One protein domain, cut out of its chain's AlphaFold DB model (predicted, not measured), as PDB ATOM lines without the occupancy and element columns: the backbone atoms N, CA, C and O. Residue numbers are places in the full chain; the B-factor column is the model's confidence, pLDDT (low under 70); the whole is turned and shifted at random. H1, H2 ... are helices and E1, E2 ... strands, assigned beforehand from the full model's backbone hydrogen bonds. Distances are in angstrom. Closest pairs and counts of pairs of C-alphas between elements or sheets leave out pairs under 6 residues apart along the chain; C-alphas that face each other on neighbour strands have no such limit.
ATOM      1  N   SER A   9     139.414 134.330 121.927       88.50
ATOM      2  CA  SER A   9     139.990 133.348 121.005       88.50
ATOM      3  C   SER A   9     141.522 133.296 121.016       88.50
ATOM      4  O   SER A   9     142.092 132.311 120.563       88.50
ATOM      5  N   ASP A  10     142.211 134.352 121.466       90.19
ATOM      6  CA  ASP A  10     143.664 134.296 121.667       90.19
ATOM      7  C   ASP A  10     143.996 133.515 122.948       90.19
ATOM      8  O   ASP A  10     144.930 132.721 122.944       90.19
ATOM      9  N   SER A  11     143.203 133.680 124.013       89.38
ATOM     10  CA  SER A  11     143.334 132.894 125.249       89.38
ATOM     11  C   SER A  11     143.021 131.411 125.030       89.38
ATOM     12  O   SER A  11     143.755 130.553 125.511       89.38
ATOM     13  N   GLU A  12     141.978 131.098 124.256       90.50
ATOM     14  CA  GLU A  12     141.672 129.724 123.830       90.50
ATOM     15  C   GLU A  12     142.821 129.133 123.009       90.50
ATOM     16  O   GLU A  12     143.246 128.009 123.263       90.50
ATOM     17  N   ALA A  13     143.369 129.906 122.062       90.94
ATOM     18  CA  ALA A  13     144.532 129.489 121.287       90.94
ATOM     19  C   ALA A  13     145.729 129.186 122.193       90.94
ATOM     20  O   ALA A  13     146.372 128.156 122.019       90.94
ATOM     21  N   LEU A  14     146.005 130.061 123.162       90.12
ATOM     22  CA  LEU A  14     147.101 129.910 124.113       90.12
ATOM     23  C   LEU A  14     146.949 128.642 124.963       90.12
ATOM     24  O   LEU A  14     147.920 127.915 125.135       90.12
ATOM     25  N   ALA A  15     145.736 128.340 125.430       89.88
ATOM     26  CA  ALA A  15     145.442 127.131 126.204       89.88
ATOM     27  C   ALA A  15     145.627 125.829 125.403       89.88
ATOM     28  O   ALA A  15     145.738 124.752 125.983       89.88
ATOM     29  N   MET A  16     145.643 125.916 124.071       90.94
ATOM     30  CA  MET A  16     145.873 124.784 123.175       90.94
ATOM     31  C   MET A  16     147.342 124.611 122.778       90.94
ATOM     32  O   MET A  16     147.658 123.629 122.105       90.94
ATOM     33  N   MET A  17     148.216 125.556 123.137       89.62
ATOM     34  CA  MET A  17     149.634 125.484 122.794       89.62
ATOM     35  C   MET A  17     150.357 124.447 123.661       89.62
ATOM     36  O   MET A  17     150.020 124.288 124.838       89.62
ATOM     37  N   PRO A  18     151.372 123.760 123.112       90.56
ATOM     38  CA  PRO A  18     152.248 122.907 123.906       90.56
ATOM     39  C   PRO A  18     152.954 123.686 125.026       90.56
ATOM     40  O   PRO A  18     153.225 124.882 124.904       90.56
ATOM     41  N   SER A  19     153.252 122.994 126.128       85.69
ATOM     42  CA  SER A  19     153.899 123.575 127.310       85.69
ATOM     43  C   SER A  19     155.403 123.812 127.133       85.69
ATOM     44  O   SER A  19     155.935 124.776 127.682       85.69
ATOM     45  N   ASP A  20     156.085 122.949 126.382       91.56
ATOM     46  CA  ASP A  20     157.506 123.093 126.044       91.56
ATOM     47  C   ASP A  20     157.680 123.773 124.675       91.56
ATOM     48  O   ASP A  20     156.705 124.170 124.044       91.56
ATOM     49  N   TRP A  21     158.918 123.927 124.210       94.56
ATOM     50  CA  TRP A  21     159.221 124.438 122.879       94.56
ATOM     51  C   TRP A  21     158.513 123.630 121.788       94.56
ATOM     52  O   TRP A  21     158.636 122.408 121.722       94.56
ATOM     53  N   PHE A  22     157.814 124.334 120.904       94.25
ATOM     54  CA  PHE A  22     157.048 123.751 119.812       94.25
ATOM     55  C   PHE A  22     157.262 124.515 118.511       94.25
ATOM     56  O   PHE A  22     157.551 125.710 118.503       94.25
ATOM     57  N   THR A  23     157.105 123.837 117.386       94.25
ATOM     58  CA  THR A  23     157.103 124.453 116.061       94.25
ATOM     59  C   THR A  23     155.677 124.737 115.609       94.25
ATOM     60  O   THR A  23     154.700 124.266 116.188       94.25
ATOM     61  N   PHE A  24     155.534 125.490 114.519       90.75
ATOM     62  CA  PHE A  24     154.227 125.728 113.910       90.75
ATOM     63  C   PHE A  24     153.453 124.432 113.592       90.75
ATOM     64  O   PHE A  24     152.225 124.420 113.653       90.75
ATOM     65  N   TRP A  25     154.166 123.345 113.286       90.44
ATOM     66  CA  TRP A  25     153.588 122.049 112.924       90.44
ATOM     67  C   TRP A  25     152.983 121.291 114.105       90.44
ATOM     68  O   TRP A  25     152.112 120.450 113.904       90.44
ATOM     69  N   ASP A  26     153.398 121.618 115.325       93.00
ATOM     70  CA  ASP A  26     152.893 120.995 116.549       93.00
ATOM     71  C   ASP A  26     151.567 121.624 117.015       93.00
ATOM     72  O   ASP A  26     150.909 121.133 117.935       93.00
ATOM     73  N   ILE A  27     151.150 122.727 116.384       89.75
ATOM     74  CA  ILE A  27     149.921 123.436 116.732       89.75
ATOM     75  C   ILE A  27     148.710 122.636 116.233       89.75
ATOM     76  O   ILE A  27     148.652 122.272 115.055       89.75
ATOM     77  N   PRO A  28     147.684 122.408 117.076       87.81
ATOM     78  CA  PRO A  28     146.505 121.653 116.668       87.81
ATOM     79  C   PRO A  28     145.821 122.242 115.426       87.81
ATOM     80  O   PRO A  28     145.423 123.404 115.426       87.81
ATOM     81  N   ILE A  29     145.566 121.409 114.409       85.31
ATOM     82  CA  ILE A  29     144.910 121.815 113.145       85.31
ATOM     83  C   ILE A  29     143.523 122.447 113.343       85.31
ATOM     84  O   ILE A  29     143.072 123.259 112.540       85.31
ATOM     85  N   ARG A  30     142.844 122.095 114.440       86.38
ATOM     86  CA  ARG A  30     141.543 122.658 114.825       86.38
ATOM     87  C   ARG A  30     141.623 124.132 115.247       86.38
ATOM     88  O   ARG A  30     140.585 124.777 115.379       86.38
ATOM     89  N   LEU A  31     142.823 124.670 115.484       88.00
ATOM     90  CA  LEU A  31     143.006 126.076 115.809       88.00
ATOM     91  C   LEU A  31     142.808 126.931 114.554       88.00
ATOM     92  O   LEU A  31     143.546 126.819 113.580       88.00
ATOM     93  N   ASN A  32     141.834 127.837 114.585       86.25
ATOM     94  CA  ASN A  32     141.568 128.719 113.455       86.25
ATOM     95  C   ASN A  32     142.697 129.751 113.266       86.25
ATOM     96  O   ASN A  32     143.007 130.516 114.184       86.25
ATOM     97  N   ARG A  33     143.249 129.825 112.046       89.44
ATOM     98  CA  ARG A  33     144.348 130.733 111.653       89.44
ATOM     99  C   ARG A  33     145.539 130.671 112.628       89.44
ATOM    100  O   ARG A  33     145.887 131.692 113.228       89.44
ATOM    101  N   PRO A  34     146.191 129.506 112.775       90.44
ATOM    102  CA  PRO A  34     147.201 129.292 113.809       90.44
ATOM    103  C   PRO A  34     148.378 130.268 113.678       90.44
ATOM    104  O   PRO A  34     148.804 130.837 114.678       90.44
ATOM    105  N   ALA A  35     148.828 130.574 112.453       89.94
ATOM    106  CA  ALA A  35     149.967 131.473 112.227       89.94
ATOM    107  C   ALA A  35     149.674 132.892 112.735       89.94
ATOM    108  O   ALA A  35     150.458 133.483 113.474       89.94
ATOM    109  N   TYR A  36     148.480 133.399 112.418       91.12
ATOM    110  CA  TYR A  36     148.020 134.704 112.883       91.12
ATOM    111  C   TYR A  36     147.911 134.769 114.412       91.12
ATOM    112  O   TYR A  36     148.291 135.772 115.018       91.12
ATOM    113  N   ARG A  37     147.396 133.709 115.049       91.81
ATOM    114  CA  ARG A  37     147.263 133.644 116.512       91.81
ATOM    115  C   ARG A  37     148.627 133.624 117.194       91.81
ATOM    116  O   ARG A  37     148.843 134.418 118.103       91.81
ATOM    117  N   VAL A  38     149.560 132.802 116.714       91.62
ATOM    118  CA  VAL A  38     150.935 132.755 117.236       91.62
ATOM    119  C   VAL A  38     151.607 134.117 117.127       91.62
ATOM    120  O   VAL A  38     152.120 134.619 118.122       91.62
ATOM    121  N   GLU A  39     151.538 134.776 115.967       91.00
ATOM    122  CA  GLU A  39     152.103 136.119 115.811       91.00
ATOM    123  C   GLU A  39     151.520 137.129 116.802       91.00
ATOM    124  O   GLU A  39     152.243 137.972 117.334       91.00
ATOM    125  N   ARG A  40     150.204 137.076 117.044       92.12
ATOM    126  CA  ARG A  40     149.556 137.958 118.019       92.12
ATOM    127  C   ARG A  40     150.021 137.684 119.439       92.12
ATOM    128  O   ARG A  40     150.279 138.638 120.165       92.12
ATOM    129  N   LEU A  41     150.137 136.416 119.819       91.69
ATOM    130  CA  LEU A  41     150.593 136.000 121.144       91.69
ATOM    131  C   LEU A  41     152.072 136.362 121.372       91.69
ATOM    132  O   LEU A  41     152.425 136.836 122.451       91.69
ATOM    133  N   VAL A  42     152.913 136.259 120.338       92.62
ATOM    134  CA  VAL A  42     154.301 136.753 120.362       92.62
ATOM    135  C   VAL A  42     154.335 138.275 120.520       92.62
ATOM    136  O   VAL A  42     155.019 138.792 121.399       92.62
ATOM    137  N   LYS A  43     153.543 139.017 119.732       91.06
ATOM    138  CA  LYS A  43     153.438 140.487 119.837       91.06
ATOM    139  C   LYS A  43     152.901 140.951 121.196       91.06
ATOM    140  O   LYS A  43     153.253 142.037 121.642       91.06
ATOM    141  N   ALA A  44     152.056 140.148 121.838       90.25
ATOM    142  CA  ALA A  44     151.549 140.393 123.186       90.25
ATOM    143  C   ALA A  44     152.536 139.981 124.293       90.25
ATOM    144  O   ALA A  44     152.283 140.253 125.462       90.25
ATOM    145  N   GLY A  45     153.652 139.335 123.945       90.44
ATOM    146  CA  GLY A  45     154.705 138.960 124.883       90.44
ATOM    147  C   GLY A  45     154.403 137.739 125.751       90.44
ATOM    148  O   GLY A  45     155.215 137.442 126.625       90.44
ATOM    149  N   VAL A  46     153.292 137.033 125.509       91.31
ATOM    150  CA  VAL A  46     152.895 135.809 126.238       91.31
ATOM    151  C   VAL A  46     153.517 134.540 125.652       91.31
ATOM    152  O   VAL A  46     153.606 133.522 126.327       91.31
ATOM    153  N   ILE A  47     153.979 134.605 124.405       92.56
ATOM    154  CA  ILE A  47     154.803 133.576 123.770       92.56
ATOM    155  C   ILE A  47     156.145 134.209 123.418       92.56
ATOM    156  O   ILE A  47     156.211 135.362 122.990       92.56
ATOM    157  N   GLU A  48     157.219 133.456 123.593       94.31
ATOM    158  CA  GLU A  48     158.529 133.781 123.038       94.31
ATOM    159  C   GLU A  48     158.856 132.880 121.853       94.31
ATOM    160  O   GLU A  48     158.314 131.782 121.724       94.31
ATOM    161  N   SER A  49     159.740 133.354 120.980       94.00
ATOM    162  CA  SER A  49     160.215 132.602 119.826       94.00
ATOM    163  C   SER A  49     161.737 132.592 119.766       94.00
ATOM    164  O   SER A  49     162.401 133.533 120.204       94.00
ATOM    165  N   ARG A  50     162.293 131.526 119.190       94.50
ATOM    166  CA  ARG A  50     163.718 131.408 118.873       94.50
ATOM    167  C   ARG A  50     163.908 130.725 117.526       94.50
ATOM    168  O   ARG A  50     163.076 129.925 117.109       94.50
ATOM    169  N   VAL A  51     165.031 131.008 116.879       94.88
ATOM    170  CA  VAL A  51     165.494 130.225 115.731       94.88
ATOM    171  C   VAL A  51     166.374 129.094 116.252       94.88
ATOM    172  O   VAL A  51     167.263 129.332 117.070       94.88
ATOM    173  N   LYS A  52     166.130 127.870 115.789       95.31
ATOM    174  CA  LYS A  52     166.931 126.687 116.107       95.31
ATOM    175  C   LYS A  52     167.479 126.073 114.829       95.31
ATOM    176  O   LYS A  52     166.755 125.939 113.848       95.31
ATOM    177  N   GLY A  53     168.737 125.649 114.883       93.25
ATOM    178  CA  GLY A  53     169.438 125.047 113.754       93.25
ATOM    179  C   GLY A  53     170.219 126.068 112.933       93.25
ATOM    180  O   GLY A  53     170.411 127.214 113.339       93.25
ATOM    181  N   THR A  54     170.691 125.620 111.779       94.19
ATOM    182  CA  THR A  54     171.518 126.394 110.851       94.19
ATOM    183  C   THR A  54     170.883 126.383 109.472       94.19
ATOM    184  O   THR A  54     170.164 125.452 109.131       94.19
TER     185      THR A  54
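AT A GLANCE: This is residues 9 to 54 of the 72 residues of an uncharacterized protein of Kosakonia oryziphila (UniProt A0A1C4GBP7). Two helices, the short H1 at the Ser 9 end and the longer H2, pack on each other about perpendicular, and the single strand, E1, follows H2 after a tight link and runs away from both helices toward the far end of the domain at Thr 54. A long winding loop, residues 16 to 33, leads from H1 to H2. The printed part has 46 residues, with two named helices and one named strand in the order H1, H2, E1; E1 pairs with no named strand. The class is mixed, helices and strands, with 17 helix and 6 strand residues among the 23 in named elements. The whole is compact, with a radius of gyration of the C-alphas of 10.4 A, and only just elongated, with spans of 33 by 22 by 18 A.

IN THESE COORDINATES: H2 is the longest helix, residues 34 to 43, Pro 34 to Lys 43. It measures 14.2 A from first to last C-alpha and begins with C-alpha 34 at (147.201, 129.292, 113.809). H1, residues 9 to 15, is 9.8 A long and begins with C-alpha 9 at (139.990, 133.348, 121.005). E1, residues 47 to 52, is 15.9 A long and ends with C-alpha 52 at (166.931, 126.687, 116.107).

HOW THE PARTS SIT: H2 and H1 touch, with 6 pairs of C-alphas within 8 A. Their closest C-alphas are those of Asp 10 and Arg 37, 6.3 A apart. Their lines stand at 86 degrees, about perpendicular, and their centres are 10.1 A apart. H2 and E1 have 4 pairs of C-alphas within 8 A, the closest being those of Leu 41 and Ile 47, 5.5 A apart; their centres are 12.1 A apart. H1 and E1 are apart. In H1 and H2 every O i to N i+4 pair of the backbone is within hydrogen-bond range.

THE WHOLE: The two C-alphas farthest apart in the domain are those of Ser 9 and Thr 54, the first and last printed residues, 33.8 A apart. The printed part has no cut. H1 and H2 are joined by a long link of 18 residues, 16 to 33, whose C-alphas lie 6 to 13 A from the mean of the C-alphas. H2 and E1 are joined by a tight link of 3 residues. The mean pLDDT of the printed part is 91.0, and no printed residue of this predicted model is under 70.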